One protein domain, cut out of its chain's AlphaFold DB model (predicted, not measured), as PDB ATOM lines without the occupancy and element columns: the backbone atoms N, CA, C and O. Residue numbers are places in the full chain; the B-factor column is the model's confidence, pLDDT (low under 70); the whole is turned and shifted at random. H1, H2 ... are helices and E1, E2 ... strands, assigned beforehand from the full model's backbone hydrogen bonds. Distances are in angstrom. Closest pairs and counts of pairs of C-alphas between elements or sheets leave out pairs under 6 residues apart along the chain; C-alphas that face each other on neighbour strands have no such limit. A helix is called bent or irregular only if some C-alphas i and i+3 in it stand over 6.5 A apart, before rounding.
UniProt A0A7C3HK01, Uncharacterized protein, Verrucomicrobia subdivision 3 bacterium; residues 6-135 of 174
ATOM      1  N   GLU A   6     -11.077  16.297 -35.484       89.69
ATOM      2  CA  GLU A   6     -11.149  16.042 -34.045       89.69
ATOM      3  C   GLU A   6      -9.740  15.937 -33.464       89.69
ATOM      4  O   GLU A   6      -8.842  15.375 -34.099       89.69
ATOM      5  N   LEU A   7      -9.559  16.429 -32.238       93.06
ATOM      6  CA  LEU A   7      -8.373  16.171 -31.426       93.06
ATOM      7  C   LEU A   7      -8.770  15.339 -30.210       93.06
ATOM      8  O   LEU A   7      -9.609  15.753 -29.416       93.06
ATOM      9  N   ILE A   8      -8.137  14.179 -30.061       95.19
ATOM     10  CA  ILE A   8      -8.424  13.189 -29.022       95.19
ATOM     11  C   ILE A   8      -7.222  13.088 -28.080       95.19
ATOM     12  O   ILE A   8      -6.095  12.802 -28.510       95.19
ATOM     13  N   LEU A   9      -7.465  13.252 -26.779       97.31
ATOM     14  CA  LEU A   9      -6.470  13.076 -25.722       97.31
ATOM     15  C   LEU A   9      -6.682  11.776 -24.952       97.31
ATOM     16  O   LEU A   9      -7.718  11.529 -24.345       97.31
ATOM     17  N   ASN A  10      -5.629  10.965 -24.894       97.25
ATOM     18  CA  ASN A  10      -5.563   9.797 -24.024       97.25
ATOM     19  C   ASN A  10      -4.271   9.856 -23.217       97.25
ATOM     20  O   ASN A  10      -3.325   9.106 -23.448       97.25
ATOM     21  N   VAL A  11      -4.203  10.827 -22.306       98.19
ATOM     22  CA  VAL A  11      -2.961  11.229 -21.640       98.19
ATOM     23  C   VAL A  11      -3.106  11.122 -20.134       98.19
ATOM     24  O   VAL A  11      -4.068  11.615 -19.560       98.19
ATOM     25  N   THR A  12      -2.126  10.509 -19.474       98.25
ATOM     26  CA  THR A  12      -2.088  10.366 -18.015       98.25
ATOM     27  C   THR A  12      -0.871  11.063 -17.419       98.25
ATOM     28  O   THR A  12       0.261  10.927 -17.898       98.25
ATOM     29  N   VAL A  13      -1.091  11.751 -16.301       97.94
ATOM     30  CA  VAL A  13      -0.056  12.393 -15.493       97.94
ATOM     31  C   VAL A  13       0.400  11.442 -14.371       97.94
ATOM     32  O   VAL A  13      -0.410  10.990 -13.546       97.94
ATOM     33  N   PRO A  14       1.706  11.127 -14.259       97.12
ATOM     34  CA  PRO A  14       2.215  10.340 -13.140       97.12
ATOM     35  C   PRO A  14       1.959  11.036 -11.797       97.12
ATOM     36  O   PRO A  14       2.236  12.228 -11.660       97.12
ATOM     37  N   VAL A  15       1.535  10.285 -10.770       97.12
ATOM     38  CA  VAL A  15       1.239  10.820  -9.418       97.12
ATOM     39  C   VAL A  15       2.369  11.715  -8.901       97.12
ATOM     40  O   VAL A  15       2.139  12.840  -8.467       97.12
ATOM     41  N   LYS A  16       3.619  11.249  -9.032       97.25
ATOM     42  CA  LYS A  16       4.822  11.963  -8.570       97.25
ATOM     43  C   LYS A  16       5.047  13.310  -9.269       97.25
ATOM     44  O   LYS A  16       5.785  14.142  -8.753       97.25
ATOM     45  N   ARG A  17       4.449  13.522 -10.446       96.19
ATOM     46  CA  ARG A  17       4.603  14.737 -11.258       96.19
ATOM     47  C   ARG A  17       3.374  15.638 -11.234       96.19
ATOM     48  O   ARG A  17       3.498  16.774 -11.674       96.19
ATOM     49  N   LEU A  18       2.242  15.204 -10.676       97.38
ATOM     50  CA  LEU A  18       0.966  15.927 -10.741       97.38
ATOM     51  C   LEU A  18       1.071  17.396 -10.298       97.38
ATOM     52  O   LEU A  18       0.664  18.298 -11.023       97.38
ATOM     53  N   ALA A  19       1.687  17.663  -9.144       97.56
ATOM     54  CA  ALA A  19       1.846  19.031  -8.644       97.56
ATOM     55  C   ALA A  19       2.793  19.886  -9.508       97.56
ATOM     56  O   ALA A  19       2.641  21.105  -9.596       97.56
ATOM     57  N   ALA A  20       3.808  19.276 -10.124       97.88
ATOM     58  CA  ALA A  20       4.690  19.970 -11.060       97.88
ATOM     59  C   ALA A  20       3.971  20.250 -12.388       97.88
ATOM     60  O   ALA A  20       4.054  21.367 -12.888       97.88
ATOM     61  N   PHE A  21       3.205  19.277 -12.888       97.88
ATOM     62  CA  PHE A  21       2.382  19.399 -14.085       97.88
ATOM     63  C   PHE A  21       1.362  20.530 -13.940       97.88
ATOM     64  O   PHE A  21       1.370  21.448 -14.749       97.88
ATOM     65  N   LYS A  22       0.564  20.548 -12.860       98.00
ATOM     66  CA  LYS A  22      -0.431  21.610 -12.613       98.00
ATOM     67  C   LYS A  22       0.203  23.010 -12.600       98.00
ATOM     68  O   LYS A  22      -0.374  23.958 -13.121       98.00
ATOM     69  N   ARG A  23       1.414  23.154 -12.046       98.00
ATOM     70  CA  ARG A  23       2.171  24.422 -12.075       98.00
ATOM     71  C   ARG A  23       2.699  24.768 -13.466       98.00
ATOM     72  O   ARG A  23       2.746  25.940 -13.821       98.00
ATOM     73  N   ALA A  24       3.148  23.779 -14.233       97.62
ATOM     74  CA  ALA A  24       3.593  23.989 -15.606       97.62
ATOM     75  C   ALA A  24       2.426  24.402 -16.507       97.62
ATOM     76  O   ALA A  24       2.567  25.378 -17.236       97.62
ATOM     77  N   LEU A  25       1.281  23.726 -16.386       96.81
ATOM     78  CA  LEU A  25       0.063  24.035 -17.126       96.81
ATOM     79  C   LEU A  25      -0.400  25.466 -16.853       96.81
ATOM     80  O   LEU A  25      -0.510  26.246 -17.786       96.81
ATOM     81  N   LYS A  26      -0.525  25.861 -15.577       96.31
ATOM     82  CA  LYS A  26      -0.894  27.239 -15.206       96.31
ATOM     83  C   LYS A  26       0.035  28.304 -15.793       96.31
ATOM     84  O   LYS A  26      -0.420  29.384 -16.135       96.31
ATOM     85  N   ARG A  27       1.341  28.023 -15.887       96.00
ATOM     86  CA  ARG A  27       2.298  28.955 -16.508       96.00
ATOM     87  C   ARG A  27       2.099  29.052 -18.015       96.00
ATOM     88  O   ARG A  27       2.141  30.157 -18.528       96.00
ATOM     89  N   LYS A  28       1.879  27.919 -18.687       94.75
ATOM     90  CA  LYS A  28       1.621  27.862 -20.134       94.75
ATOM     91  C   LYS A  28       0.305  28.580 -20.477       94.75
ATOM     92  O   LYS A  28       0.282  29.417 -21.358       94.75
ATOM     93  N   GLN A  29      -0.742  28.372 -19.675       93.06
ATOM     94  CA  GLN A  29      -2.039  29.059 -19.796       93.06
ATOM     95  C   GLN A  29      -1.969  30.578 -19.588       93.06
ATOM     96  O   GLN A  29      -2.807  31.308 -20.109       93.06
ATOM     97  N   ALA A  30      -1.002  31.049 -18.799       92.88
ATOM     98  CA  ALA A  30      -0.817  32.465 -18.505       92.88
ATOM     99  C   ALA A  30       0.140  33.172 -19.481       92.88
ATOM    100  O   ALA A  30       0.393  34.361 -19.292       92.88
ATOM    101  N   ASP A  31       0.703  32.468 -20.469       92.44
ATOM    102  CA  ASP A  31       1.619  33.051 -21.448       92.44
ATOM    103  C   ASP A  31       0.829  33.690 -22.607       92.44
ATOM    104  O   ASP A  31       0.230  32.971 -23.407       92.44
ATOM    105  N   PRO A  32       0.798  35.032 -22.724       87.38
ATOM    106  CA  PRO A  32       0.049  35.708 -23.780       87.38
ATOM    107  C   PRO A  32       0.728  35.625 -25.154       87.38
ATOM    108  O   PRO A  32       0.116  36.015 -26.143       87.38
ATOM    109  N   ASN A  33       1.988  35.176 -25.220       89.62
ATOM    110  CA  ASN A  33       2.744  35.069 -26.472       89.62
ATOM    111  C   ASN A  33       2.737  33.646 -27.040       89.62
ATOM    112  O   ASN A  33       3.405  33.381 -28.036       89.62
ATOM    113  N   ASP A  34       2.038  32.725 -26.383       86.38
ATOM    114  CA  ASP A  34       1.957  31.340 -26.813       86.38
ATOM    115  C   ASP A  34       0.959  31.207 -27.968       86.38
ATOM    116  O   ASP A  34      -0.248  31.358 -27.788       86.38
ATOM    117  N   GLU A  35       1.454  30.912 -29.169       84.75
ATOM    118  CA  GLU A  35       0.608  30.702 -30.353       84.75
ATOM    119  C   GLU A  35      -0.340  29.502 -30.170       84.75
ATOM    120  O   GLU A  35      -1.453  29.486 -30.699       84.75
ATOM    121  N   ALA A  36       0.043  28.536 -29.331       88.56
ATOM    122  CA  ALA A  36      -0.768  27.383 -28.967       88.56
ATOM    123  C   ALA A  36      -1.688  27.639 -27.754       88.56
ATOM    124  O   ALA A  36      -2.327  26.701 -27.260       88.56
ATOM    125  N   ALA A  37      -1.779  28.884 -27.260       86.00
ATOM    126  CA  ALA A  37      -2.533  29.232 -26.052       86.00
ATOM    127  C   ALA A  37      -3.980  28.727 -26.085       86.00
ATOM    128  O   ALA A  37      -4.460  28.245 -25.064       86.00
ATOM    129  N   TYR A  38      -4.653  28.777 -27.240       84.81
ATOM    130  CA  TYR A  38      -6.049  28.341 -27.373       84.81
ATOM    131  C   TYR A  38      -6.258  26.875 -26.946       84.81
ATOM    132  O   TYR A  38      -7.243  26.573 -26.277       84.81
ATOM    133  N   MET A  39      -5.306  25.979 -27.245       89.19
ATOM    134  CA  MET A  39      -5.351  24.594 -26.767       89.19
ATOM    135  C   MET A  39      -5.067  24.527 -25.272       89.19
ATOM    136  O   MET A  39      -5.841  23.945 -24.518       89.19
ATOM    137  N   PHE A  40      -3.968  25.138 -24.822       92.31
ATOM    138  CA  PHE A  40      -3.548  25.045 -23.422       92.31
ATOM    139  C   PHE A  40      -4.564  25.649 -22.450       92.31
ATOM    140  O   PHE A  40      -4.730  25.131 -21.346       92.31
ATOM    141  N   GLN A  41      -5.255  26.714 -22.852       91.12
ATOM    142  CA  GLN A  41      -6.284  27.392 -22.068       91.12
ATOM    143  C   GLN A  41      -7.498  26.510 -21.768       91.12
ATOM    144  O   GLN A  41      -8.131  26.714 -20.736       91.12
ATOM    145  N   GLN A  42      -7.790  25.514 -22.606       91.19
ATOM    146  CA  GLN A  42      -8.862  24.558 -22.337       91.19
ATOM    147  C   GLN A  42      -8.401  23.308 -21.593       91.19
ATOM    148  O   GLN A  42      -9.244  22.548 -21.134       91.19
ATOM    149  N   LEU A  43      -7.099  23.065 -21.441       94.81
ATOM    150  CA  LEU A  43      -6.644  21.855 -20.762       94.81
ATOM    151  C   LEU A  43      -6.874  21.921 -19.253       94.81
ATOM    152  O   LEU A  43      -6.505  22.885 -18.576       94.81
ATOM    153  N   ALA A  44      -7.350  20.808 -18.717       95.38
ATOM    154  CA  ALA A  44      -7.469  20.529 -17.302       95.38
ATOM    155  C   ALA A  44      -6.812  19.185 -16.963       95.38
ATOM    156  O   ALA A  44      -6.369  18.423 -17.827       95.38
ATOM    157  N   VAL A  45      -6.697  18.913 -15.663       97.12
ATOM    158  CA  VAL A  45      -6.290  17.596 -15.165       97.12
ATOM    159  C   VAL A  45      -7.365  17.093 -14.233       97.12
ATOM    160  O   VAL A  45      -7.556  17.708 -13.178       97.12
ATOM    161  N   SER A  46      -7.960  15.965 -14.598       96.31
ATOM    162  CA  SER A  46      -9.012  15.315 -13.826       96.31
ATOM    163  C   SER A  46      -8.519  14.771 -12.486       96.31
ATOM    164  O   SER A  46      -7.306  14.642 -12.232       96.31
ATOM    165  N   GLU A  47      -9.449  14.378 -11.622       94.44
ATOM    166  CA  GLU A  47      -9.165  13.667 -10.376       94.44
ATOM    167  C   GLU A  47      -8.463  12.325 -10.625       94.44
ATOM    168  O   GLU A  47      -7.541  11.944  -9.890       94.44
ATOM    169  N   VAL A  48      -8.797  11.649 -11.729       95.69
ATOM    170  CA  VAL A  48      -8.152  10.395 -12.157       95.69
ATOM    171  C   VAL A  48      -6.808  10.603 -12.866       95.69
ATOM    172  O   VAL A  48      -6.149   9.633 -13.257       95.69
ATOM    173  N   ARG A  49      -6.314  11.849 -12.913       96.38
ATOM    174  CA  ARG A  49      -5.003  12.263 -13.449       96.38
ATOM    175  C   ARG A  49      -4.887  12.115 -14.963       96.38
ATOM    176  O   ARG A  49      -3.772  11.931 -15.467       96.38
ATOM    177  N   THR A  50      -5.997  12.190 -15.677       97.62
ATOM    178  CA  THR A  50      -6.009  12.336 -17.134       97.62
ATOM    179  C   THR A  50      -5.920  13.809 -17.513       97.62
ATOM    180  O   THR A  50      -6.314  14.680 -16.740       97.62
ATOM    181  N   VAL A  51      -5.296  14.098 -18.655       97.75
ATOM    182  CA  VAL A  51      -5.310  15.440 -19.253       97.75
ATOM    183  C   VAL A  51      -6.453  15.475 -20.252       97.75
ATOM    184  O   VAL A  51      -6.491  14.639 -21.154       97.75
ATOM    185  N   GLU A  52      -7.361  16.420 -20.057       96.94
ATOM    186  CA  GLU A  52      -8.643  16.529 -20.757       96.94
ATOM    187  C   GLU A  52      -8.914  18.007 -21.062       96.94
ATOM    188  O   GLU A  52      -8.203  18.882 -20.560       96.94
ATOM    189  N   PHE A  53      -9.896  18.293 -21.905       94.88
ATOM    190  CA  PHE A  53     -10.354  19.640 -22.220       94.88
ATOM    191  C   PHE A  53     -11.556  20.011 -21.358       94.88
ATOM    192  O   PHE A  53     -12.361  19.154 -21.012       94.88
ATOM    193  N   HIS A  54     -11.712  21.292 -21.052       92.88
ATOM    194  CA  HIS A  54     -12.969  21.832 -20.557       92.88
ATOM    195  C   HIS A  54     -14.048  21.708 -21.637       92.88
ATOM    196  O   HIS A  54     -13.840  22.139 -22.768       92.88
ATOM    197  N   GLY A  55     -15.191  21.127 -21.276       84.50
ATOM    198  CA  GLY A  55     -16.332  20.939 -22.172       84.50
ATOM    199  C   GLY A  55     -17.300  22.125 -22.230       84.50
ATOM    200  O   GLY A  55     -18.334  22.022 -22.879       84.50
ATOM    201  N   ASP A  56     -17.003  23.223 -21.533       79.81
ATOM    202  CA  ASP A  56     -17.836  24.430 -21.527       79.81
ATOM    203  C   ASP A  56     -17.604  25.257 -22.803       79.81
ATOM    204  O   ASP A  56     -16.457  25.575 -23.135       79.81
ATOM    205  N   GLU A  57     -18.685  25.634 -23.488       68.06
ATOM    206  CA  GLU A  57     -18.670  26.497 -24.677       68.06
ATOM    207  C   GLU A  57     -18.081  27.888 -24.383       68.06
ATOM    208  O   GLU A  57     -17.466  28.497 -25.261       68.06
ATOM    209  N   ASP A  58     -18.189  28.366 -23.137       69.62
ATOM    210  CA  ASP A  58     -17.605  29.635 -22.688       69.62
ATOM    211  C   ASP A  58     -16.089  29.534 -22.415       69.62
ATOM    212  O   ASP A  58     -15.433  30.515 -22.035       69.62
ATOM    213  N   SER A  59     -15.491  28.354 -22.619       65.31
ATOM    214  CA  SER A  59     -14.062  28.152 -22.409       65.31
ATOM    215  C   SER A  59     -13.224  28.979 -23.398       65.31
ATOM    216  O   SER A  59     -13.473  28.973 -24.607       65.31
ATOM    217  N   PRO A  60     -12.133  29.615 -22.937       61.28
ATOM    218  CA  PRO A  60     -11.370  30.612 -23.701       61.28
ATOM    219  C   PRO A  60     -10.767  30.145 -25.046       61.28
ATOM    220  O   PRO A  60     -10.368  30.983 -25.853       61.28
ATOM    221  N   GLY A  61     -10.721  28.836 -25.327       62.59
ATOM    222  CA  GLY A  61     -10.087  28.267 -26.524       62.59
ATOM    223  C   GLY A  61     -10.960  28.043 -27.763       62.59
ATOM    224  O   GLY A  61     -10.415  27.576 -28.759       62.59
ATOM    225  N   LYS A  62     -12.263  28.365 -27.751       72.62
ATOM    226  CA  LYS A  62     -13.194  28.158 -28.893       72.62
ATOM    227  C   LYS A  62     -13.214  26.736 -29.495       72.62
ATOM    228  O   LYS A  62     -13.681  26.564 -30.619       72.62
ATOM    229  N   LEU A  63     -12.673  25.734 -28.802       84.88
ATOM    230  CA  LEU A  63     -12.853  24.339 -29.189       84.88
ATOM    231  C   LEU A  63     -14.200  23.878 -28.656       84.88
ATOM    232  O   LEU A  63     -14.568  24.224 -27.532       84.88
ATOM    233  N   GLU A  64     -14.904  23.111 -29.472       87.62
ATOM    234  CA  GLU A  64     -16.222  22.586 -29.138       87.62
ATOM    235  C   GLU A  64     -16.080  21.142 -28.656       87.62
ATOM    236  O   GLU A  64     -15.325  20.379 -29.260       87.62
ATOM    237  N   PRO A  65     -16.780  20.726 -27.595       90.31
ATOM    238  CA  PRO A  65     -16.739  19.341 -27.148       90.31
ATOM    239  C   PRO A  65     -17.302  18.401 -28.225       90.31
ATOM    240  O   PRO A  65     -18.363  18.645 -28.800       90.31
ATOM    241  N   ALA A  66     -16.597  17.298 -28.488       89.62
ATOM    242  CA  ALA A  66     -17.042  16.264 -29.428       89.62
ATOM    243  C   ALA A  66     -17.848  15.137 -28.781       89.62
ATOM    244  O   ALA A  66     -18.401  14.275 -29.464       89.62
ATOM    245  N   GLU A  67     -17.933  15.165 -27.461       90.69
ATOM    246  CA  GLU A  67     -18.667  14.227 -26.632       90.69
ATOM    247  C   GLU A  67     -19.373  14.981 -25.505       90.69
ATOM    248  O   GLU A  67     -19.132  16.167 -25.286       90.69
ATOM    249  N   VAL A  68     -20.274  14.298 -24.800       90.31
ATOM    250  CA  VAL A  68     -20.960  14.892 -23.648       90.31
ATOM    251  C   VAL A  68     -19.943  15.046 -22.509       90.31
ATOM    252  O   VAL A  68     -19.347  14.031 -22.134       90.31
ATOM    253  N   PRO A  69     -19.743  16.262 -21.961       92.25
ATOM    254  CA  PRO A  69     -18.867  16.466 -20.813       92.25
ATOM    255  C   PRO A  69     -19.297  15.620 -19.624       92.25
ATOM    256  O   PRO A  69     -20.492  15.390 -19.415       92.25
ATOM    257  N   ASP A  70     -18.329  15.157 -18.842       90.19
ATOM    258  CA  ASP A  70     -18.642  14.396 -17.641       90.19
ATOM    259  C   ASP A  70     -19.405  15.264 -16.616       90.19
ATOM    260  O   ASP A  70     -19.176  16.467 -16.496       90.19
ATOM    261  N   GLU A  71     -20.348  14.661 -15.884       89.44
ATOM    262  CA  GLU A  71     -21.242  15.401 -14.978       89.44
ATOM    263  C   GLU A  71     -20.531  15.959 -13.730       89.44
ATOM    264  O   GLU A  71     -21.072  16.851 -13.071       89.44
ATOM    265  N   GLU A  72     -19.356  15.432 -13.373       90.00
ATOM    266  CA  GLU A  72     -18.661  15.763 -12.124       90.00
ATOM    267  C   GLU A  72     -17.660  16.916 -12.307       90.00
ATOM    268  O   GLU A  72     -17.624  17.844 -11.495       90.00
ATOM    269  N   GLU A  73     -16.866  16.878 -13.374       90.81
ATOM    270  CA  GLU A  73     -15.767  17.799 -13.661       90.81
ATOM    271  C   GLU A  73     -16.015  18.675 -14.900       90.81
ATOM    272  O   GLU A  73     -15.357  19.711 -15.052       90.81
ATOM    273  N   GLY A  74     -16.971  18.312 -15.763       92.44
ATOM    274  CA  GLY A  74     -17.283  19.046 -16.991       92.44
ATOM    275  C   GLY A  74     -16.163  18.980 -18.032       92.44
ATOM    276  O   GLY A  74     -15.931  19.956 -18.754       92.44
ATOM    277  N   LEU A  75     -15.431  17.868 -18.085       94.56
ATOM    278  CA  LEU A  75     -14.299  17.634 -18.971       94.56
ATOM    279  C   LEU A  75     -14.643  16.657 -20.103       94.56
ATOM    280  O   LEU A  75     -15.559  15.838 -20.018       94.56
ATOM    281  N   VAL A  76     -13.884  16.764 -21.194       94.81
ATOM    282  CA  VAL A  76     -13.963  15.902 -22.378       94.81
ATOM    283  C   VAL A  76     -12.566  15.541 -22.870       94.81
ATOM    284  O   VAL A  76     -11.614  16.312 -22.761       94.81
ATOM    285  N   LYS A  77     -12.411  14.369 -23.469       95.88
ATOM    286  CA  LYS A  77     -11.170  13.932 -24.122       95.88
ATOM    287  C   LYS A  77     -11.092  14.364 -25.574       95.88
ATOM    288  O   LYS A  77      -9.985  14.413 -26.115       95.88
ATOM    289  N   THR A  78     -12.235  14.646 -26.186       94.31
ATOM    290  CA  THR A  78     -12.334  14.919 -27.617       94.31
ATOM    291  C   THR A  78     -12.984  16.269 -27.876       94.31
ATOM    292  O   THR A  78     -14.042  16.574 -27.324       94.31
ATOM    293  N   VAL A  79     -12.359  17.068 -28.738       92.00
ATOM    294  CA  VAL A  79     -12.847  18.393 -29.141       92.00
ATOM    295  C   VAL A  79     -12.734  18.600 -30.651       92.00
ATOM    296  O   VAL A  79     -11.858  18.029 -31.306       92.00
ATOM    297  N   TYR A  80     -13.603  19.449 -31.188       87.00
ATOM    298  CA  TYR A  80     -13.564  19.970 -32.547       87.00
ATOM    299  C   TYR A  80     -12.906  21.341 -32.595       87.00
ATOM    300  O   TYR A  80     -12.941  22.117 -31.638       87.00
ATOM    301  N   PHE A  81     -12.388  21.676 -33.771       79.69
ATOM    302  CA  PHE A  81     -11.993  23.036 -34.093       79.69
ATOM    303  C   PHE A  81     -13.041  23.699 -35.004       79.69
ATOM    304  O   PHE A  81     -13.074  23.425 -36.202       79.69
ATOM    305  N   ASN A  82     -13.870  24.608 -34.470       65.69
ATOM    306  CA  ASN A  82     -14.877  25.351 -35.252       65.69
ATOM    307  C   ASN A  82     -14.369  26.728 -35.735       65.69
ATOM    308  O   ASN A  82     -15.026  27.763 -35.611       65.69
ATOM    309  N   GLY A  83     -13.141  26.777 -36.257       58.00
ATOM    310  CA  GLY A  83     -12.559  28.002 -36.806       58.00
ATOM    311  C   GLY A  83     -12.472  27.965 -38.328       58.00
ATOM    312  O   GLY A  83     -11.696  27.195 -38.889       58.00
ATOM    313  N   LEU A  84     -13.188  28.874 -39.000       51.00
ATOM    314  CA  LEU A  84     -13.150  29.070 -40.462       51.00
ATOM    315  C   LEU A  84     -11.741  29.366 -41.027       51.00
ATOM    316  O   LEU A  84     -11.534  29.221 -42.230       51.00
ATOM    317  N   GLU A  85     -10.786  29.783 -40.189       51.38
ATOM    318  CA  GLU A  85      -9.445  30.224 -40.607       51.38
ATOM    319  C   GLU A  85      -8.337  29.171 -40.427       51.38
ATOM    320  O   GLU A  85      -7.329  29.228 -41.130       51.38
ATOM    321  N   TYR A  86      -8.514  28.176 -39.551       51.69
ATOM    322  CA  TYR A  86      -7.454  27.219 -39.204       51.69
ATOM    323  C   TYR A  86      -7.987  25.784 -39.210       51.69
ATOM    324  O   TYR A  86      -8.057  25.134 -38.182       51.69
ATOM    325  N   GLY A  87      -8.348  25.251 -40.379       50.97
ATOM    326  CA  GLY A  87      -8.824  23.860 -40.520       50.97
ATOM    327  C   GLY A  87      -7.782  22.765 -40.222       50.97
ATOM    328  O   GLY A  87      -7.884  21.677 -40.776       50.97
ATOM    329  N   LYS A  88      -6.731  23.051 -39.441       65.94
ATOM    330  CA  LYS A  88      -5.689  22.102 -39.031       65.94
ATOM    331  C   LYS A  88      -5.241  22.406 -37.607       65.94
ATOM    332  O   LYS A  88      -5.038  23.565 -37.248       65.94
ATOM    333  N   TRP A  89      -4.979  21.356 -36.838       83.12
ATOM    334  CA  TRP A  89      -4.365  21.431 -35.513       83.12
ATOM    335  C   TRP A  89      -2.869  21.783 -35.607       83.12
ATOM    336  O   TRP A  89      -2.003  20.958 -35.314       83.12
ATOM    337  N   TYR A  90      -2.554  23.008 -36.041       79.75
ATOM    338  CA  TYR A  90      -1.189  23.456 -36.357       79.75
ATOM    339  C   TYR A  90      -0.191  23.346 -35.198       79.75
ATOM    340  O   TYR A  90       1.000  23.273 -35.462       79.75
ATOM    341  N   HIS A  91      -0.667  23.307 -33.948       89.31
ATOM    342  CA  HIS A  91       0.189  23.243 -32.757       89.31
ATOM    343  C   HIS A  91      -0.014  21.963 -31.928       89.31
ATOM    344  O   HIS A  91       0.336  21.904 -30.748       89.31
ATOM    345  N   ALA A  92      -0.635  20.925 -32.493       92.00
ATOM    346  CA  ALA A  92      -0.826  19.667 -31.765       92.00
ATOM    347  C   ALA A  92       0.487  18.882 -31.580       92.00
ATOM    348  O   ALA A  92       0.621  18.125 -30.616       92.00
ATOM    349  N   ASP A  93       1.481  19.105 -32.441       93.88
ATOM    350  CA  ASP A  93       2.850  18.626 -32.254       93.88
ATOM    351  C   ASP A  93       3.530  19.315 -31.058       93.88
ATOM    352  O   ASP A  93       4.186  18.653 -30.244       93.88
ATOM    353  N   GLU A  94       3.320  20.625 -30.903       94.62
ATOM    354  CA  GLU A  94       3.772  21.400 -29.751       94.62
ATOM    355  C   GLU A  94       3.105  20.894 -28.469       94.62
ATOM    356  O   GLU A  94       3.793  20.635 -27.475       94.62
ATOM    357  N   LEU A  95       1.788  20.665 -28.501       95.56
ATOM    358  CA  LEU A  95       1.048  20.070 -27.391       95.56
ATOM    359  C   LEU A  95       1.632  18.707 -26.994       95.56
ATOM    360  O   LEU A  95       1.972  18.493 -25.826       95.56
ATOM    361  N   ALA A  96       1.800  17.789 -27.950       97.12
ATOM    362  CA  ALA A  96       2.336  16.456 -27.683       97.12
ATOM    363  C   ALA A  96       3.771  16.508 -27.131       97.12
ATOM    364  O   ALA A  96       4.105  15.815 -26.160       97.12
ATOM    365  N   THR A  97       4.615  17.374 -27.694       97.12
ATOM    366  CA  THR A  97       5.994  17.584 -27.233       97.12
ATOM    367  C   THR A  97       6.023  18.148 -25.816       97.12
ATOM    368  O   THR A  97       6.783  17.665 -24.967       97.12
ATOM    369  N   TRP A  98       5.161  19.120 -25.516       97.62
ATOM    370  CA  TRP A  98       5.042  19.698 -24.183       97.62
ATOM    371  C   TRP A  98       4.581  18.657 -23.158       97.62
ATOM    372  O   TRP A  98       5.214  18.514 -22.107       97.62
ATOM    373  N   LEU A  99       3.547  17.867 -23.468       97.88
ATOM    374  CA  LEU A  99       3.047  16.793 -22.599       97.88
ATOM    375  C   LEU A  99       4.134  15.748 -22.309       97.88
ATOM    376  O   LEU A  99       4.327  15.346 -21.153       97.88
ATOM    377  N   CYS A 100       4.899  15.365 -23.334       98.06
ATOM    378  CA  CYS A 100       6.054  14.479 -23.208       98.06
ATOM    379  C   CYS A 100       7.132  15.072 -22.281       98.06
ATOM    380  O   CYS A 100       7.603  14.395 -21.360       98.06
ATOM    381  N   ALA A 101       7.478  16.355 -22.446       97.56
ATOM    382  CA  ALA A 101       8.443  17.057 -21.595       97.56
ATOM    383  C   ALA A 101       7.970  17.165 -20.129       97.56
ATOM    384  O   ALA A 101       8.764  17.047 -19.183       97.56
ATOM    385  N   GLN A 102       6.655  17.286 -19.912       97.44
ATOM    386  CA  GLN A 102       6.058  17.201 -18.577       97.44
ATOM    387  C   GLN A 102       6.029  15.775 -18.001       97.44
ATOM    388  O   GLN A 102       5.595  15.582 -16.862       97.44
ATOM    389  N   GLY A 103       6.571  14.787 -18.717       96.06
ATOM    390  CA  GLY A 103       6.680  13.397 -18.283       96.06
ATOM    391  C   GLY A 103       5.355  12.659 -18.261       96.06
ATOM    392  O   GLY A 103       5.226  11.702 -17.497       96.06
ATOM    393  N   CYS A 104       4.383  13.115 -19.046       97.81
ATOM    394  CA  CYS A 104       3.136  12.393 -19.237       97.81
ATOM    395  C   CYS A 104       3.373  11.129 -20.066       97.81
ATOM    396  O   CYS A 104       4.461  10.880 -20.599       97.81
ATOM    397  N   SER A 105       2.357  10.282 -20.138       98.12
ATOM    398  CA  SER A 105       2.338   9.143 -21.051       98.12
ATOM    399  C   SER A 105       0.963   9.021 -21.675       98.12
ATOM    400  O   SER A 105      -0.024   9.319 -21.003       98.12
ATOM    401  N   GLY A 106       0.907   8.596 -22.931       97.50
ATOM    402  CA  GLY A 106      -0.351   8.500 -23.652       97.50
ATOM    403  C   GLY A 106      -0.237   8.886 -25.113       97.50
ATOM    404  O   GLY A 106       0.851   8.840 -25.694       97.50
ATOM    405  N   THR A 107      -1.375   9.271 -25.678       97.75
ATOM    406  CA  THR A 107      -1.511   9.634 -27.087       97.75
ATOM    407  C   THR A 107      -2.253  10.950 -27.271       97.75
ATOM    408  O   THR A 107      -3.183  11.258 -26.525       97.75
ATOM    409  N   VAL A 108      -1.861  11.685 -28.308       96.94
ATOM    410  CA  VAL A 108      -2.614  12.796 -28.900       96.94
ATOM    411  C   VAL A 108      -2.922  12.368 -30.328       96.94
ATOM    412  O   VAL A 108      -1.981  12.136 -31.086       96.94
ATOM    413  N   ILE A 109      -4.196  12.210 -30.675       94.75
ATOM    414  CA  ILE A 109      -4.628  11.765 -32.007       94.75
ATOM    415  C   ILE A 109      -5.416  12.886 -32.668       94.75
ATOM    416  O   ILE A 109      -6.296  13.472 -32.048       94.75
ATOM    417  N   GLN A 110      -5.093  13.166 -33.919       91.06
ATOM    418  CA  GLN A 110      -5.903  13.959 -34.823       91.06
ATOM    419  C   GLN A 110      -6.625  13.016 -35.768       91.06
ATOM    420  O   GLN A 110      -5.998  12.121 -36.338       91.06
ATOM    421  N   HIS A 111      -7.918  13.233 -35.945       88.75
ATOM    422  CA  HIS A 111      -8.747  12.433 -36.831       88.75
ATOM    423  C   HIS A 111      -9.502  13.350 -37.792       88.75
ATOM    424  O   HIS A 111     -10.202  14.270 -37.365       88.75
ATOM    425  N   SER A 112      -9.322  13.120 -39.092       83.31
ATOM    426  CA  SER A 112     -10.109  13.760 -40.141       83.31
ATOM    427  C   SER A 112     -11.473  13.093 -40.221       83.31
ATOM    428  O   SER A 112     -11.561  11.889 -40.443       83.31
ATOM    429  N   ARG A 113     -12.552  13.867 -40.085       76.38
ATOM    430  CA  ARG A 113     -13.912  13.350 -40.308       76.38
ATOM    431  C   ARG A 113     -14.312  13.351 -41.780       76.38
ATOM    432  O   ARG A 113     -15.368  12.823 -42.130       76.38
ATOM    433  N   GLU A 114     -13.491  13.939 -42.644       71.44
ATOM    434  CA  GLU A 114     -13.777  14.088 -44.065       71.44
ATOM    435  C   GLU A 114     -13.016  13.066 -44.915       71.44
ATOM    436  O   GLU A 114     -11.831  12.821 -44.706       71.44
ATOM    437  N   GLY A 115     -13.701  12.536 -45.936       65.50
ATOM    438  CA  GLY A 115     -13.106  11.871 -47.099       65.50
ATOM    439  C   GLY A 115     -12.492  10.495 -46.844       65.50
ATOM    440  O   GLY A 115     -13.056   9.485 -47.262       65.50
ATOM    441  N   ASP A 116     -11.313  10.472 -46.231       68.81
ATOM    442  CA  ASP A 116     -10.440   9.304 -46.087       68.81
ATOM    443  C   ASP A 116     -10.359   8.765 -44.653       68.81
ATOM    444  O   ASP A 116      -9.877   7.648 -44.455       68.81
ATOM    445  N   GLY A 117     -10.865   9.519 -43.671       73.81
ATOM    446  CA  GLY A 117     -10.770   9.138 -42.264       73.81
ATOM    447  C   GLY A 117      -9.326   9.117 -41.763       73.81
ATOM    448  O   GLY A 117      -9.022   8.344 -40.851       73.81
ATOM    449  N   ASP A 118      -8.423   9.889 -42.387       83.00
ATOM    450  CA  ASP A 118      -7.011   9.873 -42.014       83.00
ATOM    451  C   ASP A 118      -6.853  10.223 -40.532       83.00
ATOM    452  O   ASP A 118      -7.433  11.189 -40.017       83.00
ATOM    453  N   ALA A 119      -6.067   9.412 -39.834       88.75
ATOM    454  CA  ALA A 119      -5.785   9.606 -38.429       88.75
ATOM    455  C   ALA A 119      -4.277   9.566 -38.206       88.75
ATOM    456  O   ALA A 119      -3.562   8.628 -38.554       88.75
ATOM    457  N   SER A 120      -3.766  10.613 -37.580       91.94
ATOM    458  CA  SER A 120      -2.349  10.744 -37.267       91.94
ATOM    459  C   SER A 120      -2.186  11.292 -35.863       91.94
ATOM    460  O   SER A 120      -3.151  11.680 -35.210       91.94
ATOM    461  N   GLY A 121      -0.976  11.278 -35.327       94.88
ATOM    462  CA  GLY A 121      -0.785  11.788 -33.985       94.88
ATOM    463  C   GLY A 121       0.569  11.474 -33.402       94.88
ATOM    464  O   GLY A 121       1.557  11.264 -34.105       94.88
ATOM    465  N   TRP A 122       0.602  11.421 -32.080       97.25
ATOM    466  CA  TRP A 122       1.808  11.181 -31.313       97.25
ATOM    467  C   TRP A 122       1.510  10.244 -30.160       97.25
ATOM    468  O   TRP A 122       0.517  10.400 -29.455       97.25
ATOM    469  N   GLU A 123       2.423   9.314 -29.927       97.62
ATOM    470  CA  GLU A 123       2.495   8.544 -28.694       97.62
ATOM    471  C   GLU A 123       3.745   8.960 -27.937       97.62
ATOM    472  O   GLU A 123       4.834   9.067 -28.508       97.62
ATOM    473  N   PHE A 124       3.613   9.148 -26.631       96.69
ATOM    474  CA  PHE A 124       4.749   9.443 -25.778       96.69
ATOM    475  C   PHE A 124       4.716   8.652 -24.478       96.69
ATOM    476  O   PHE A 124       3.668   8.369 -23.896       96.69
ATOM    477  N   LYS A 125       5.911   8.282 -24.013       96.19
ATOM    478  CA  LYS A 125       6.135   7.532 -22.779       96.19
ATOM    479  C   LYS A 125       7.565   7.732 -22.298       96.19
ATOM    480  O   LYS A 125       8.509   7.642 -23.079       96.19
ATOM    481  N   ASN A 126       7.744   7.954 -20.995       92.75
ATOM    482  CA  ASN A 126       9.064   8.102 -20.364       92.75
ATOM    483  C   ASN A 126       9.963   9.167 -21.036       92.75
ATOM    484  O   ASN A 126      11.159   8.944 -21.213       92.75
ATOM    485  N   GLY A 127       9.384  10.305 -21.438       94.19
ATOM    486  CA  GLY A 127      10.117  11.391 -22.104       94.19
ATOM    487  C   GLY A 127      10.556  11.075 -23.539       94.19
ATOM    488  O   GLY A 127      11.378  11.794 -24.097       94.19
ATOM    489  N   ARG A 128      10.043   9.992 -24.131       97.06
ATOM    490  CA  ARG A 128      10.228   9.645 -25.542       97.06
ATOM    491  C   ARG A 128       8.908   9.836 -26.268       97.06
ATOM    492  O   ARG A 128       7.870   9.488 -25.713       97.06
ATOM    493  N   ILE A 129       8.970  10.340 -27.492       97.94
ATOM    494  CA  ILE A 129       7.818  10.591 -28.357       97.94
ATOM    495  C   ILE A 129       8.060   9.946 -29.721       97.94
ATOM    496  O   ILE A 129       9.197   9.914 -30.197       97.94
ATOM    497  N   ARG A 130       7.005   9.413 -30.331       96.25
ATOM    498  CA  ARG A 130       6.992   8.952 -31.720       96.25
ATOM    499  C   ARG A 130       5.716   9.413 -32.405       96.25
ATOM    500  O   ARG A 130       4.675   9.506 -31.759       96.25
ATOM    501  N   THR A 131       5.805   9.668 -33.701       96.00
ATOM    502  CA  THR A 131       4.637   9.937 -34.540       96.00
ATOM    503  C   THR A 131       3.861   8.644 -34.773       96.00
ATOM    504  O   THR A 131       4.454   7.574 -34.936       96.00
ATOM    505  N   LEU A 132       2.539   8.753 -34.771       92.06
ATOM    506  CA  LEU A 132       1.601   7.726 -35.186       92.06
ATOM    507  C   LEU A 132       0.993   8.140 -36.525       92.06
ATOM    508  O   LEU A 132       0.604   9.291 -36.709       92.06
ATOM    509  N   SER A 133       0.883   7.178 -37.428       86.12
ATOM    510  CA  SER A 133       0.083   7.285 -38.643       86.12
ATOM    511  C   SER A 133      -0.794   6.044 -38.677       86.12
ATOM    512  O   SER A 133      -0.276   4.926 -38.658       86.12
ATOM    513  N   LEU A 134      -2.105   6.242 -38.625       78.06
ATOM    514  CA  LEU A 134      -3.099   5.188 -38.740       78.06
ATOM    515  C   LEU A 134      -3.535   5.172 -40.198       78.06
ATOM    516  O   LEU A 134      -4.076   6.145 -40.703       78.06
ATOM    517  N   GLN A 135      -3.265   4.063 -40.871       70.62
ATOM    518  CA  GLN A 135      -3.712   3.843 -42.233       70.62
ATOM    519  C   GLN A 135      -4.737   2.705 -42.210       70.62
ATOM    520  O   GLN A 135      -4.485   1.708 -41.526       70.62
TER     521      GLN A 135
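This is residues 6 to 135 of the 174 residues of an uncharacterized protein of Verrucomicrobia subdivision 3 bacterium (UniProt A0A7C3HK01). A twisted antiparallel sheet has four long strands side by side, E1, E6, E7 and E8, with helix H3 over one face of E6 and E7. Along the other side of E1 the sheet branches into two short hairpins, E2 with E3 and E4 with E5, while H1 and H2 only graze the sheet. The printed part has 130 residues with three named helices and eight named strands, in the order E1 H1 H2 E2 E3 E4 E5 H3 E6 E7 E8, and its class is mixed, helices and strands. It is compact, with a radius of gyration of the C-alphas of 14.0 A and spans of 42 by 33 by 32 A.

E1, residues 6 to 12, runs 19.3 A from C-alpha 6 at (-11.149, 16.042, -34.045). E6 is residues 105 to 112, 23.3 A; E7 is 119 to 125, 19.8 A; E8 is 128 to 134, 19.3 A, ending with C-alpha 134 at (-3.099, 5.188, -38.740). The shorter strands are E2, residues 43 to 45, E3, 50 to 54, E4, 63 to 65, and E5, 78 to 81. H1, residues 15 to 29, is 21.2 A long and irregular: C-alphas 16 and 19 are 7.7 A apart. H2 is residues 37 to 42, and H3 is 92 to 101, 14.0 A.

E1 has E6 on one side, with N 8 and O 109 at 2.8 A. On its other side lie E5, beside residues 6 to 8, with N 7 and O 79 at 3.0 A, and E3, beside residues 11 to 12, with N 51 and O 11 at 2.9 A. E6, E7 and E8 form a meander, each strand the antiparallel neighbour of the one before; N 108 and O 122 are 2.9 A apart, N 121 and O 132 also 2.9 A. In the hairpin of E2 and E3, N 44 and O 52 are 2.8 A apart; in that of E4 and E5, N 80 and O 64 are 2.7 A apart. H3 runs along the strands at a height over the sheet of 8.0 A; its closest C-alphas with E7 are those of Cys 100 and Phe 124, 5.8 A. H1, with residues 25 to 29 alone, touches H2 at a steep tilt of 50 degrees, opposite ways; the C-alphas of Gln 29 and Gln 41 are closest, 5.1 A. Every O i to N i+4 pair is within hydrogen-bond range in H3, 9 of 11 in H1 and 1 of 2 in H2.

The two C-alphas farthest apart, those of Lys 16 and Gly 115, are 42.5 A apart. The printed part has no cut. The link from E4 to E5, residues 66 to 77, is long; its residues 75 to 76 pair antiparallel with residues 53 to 54 of E3. The mean pLDDT of the printed part is 88.9, with residues 57 to 61, 82 to 88 and 115 to 116 under 70.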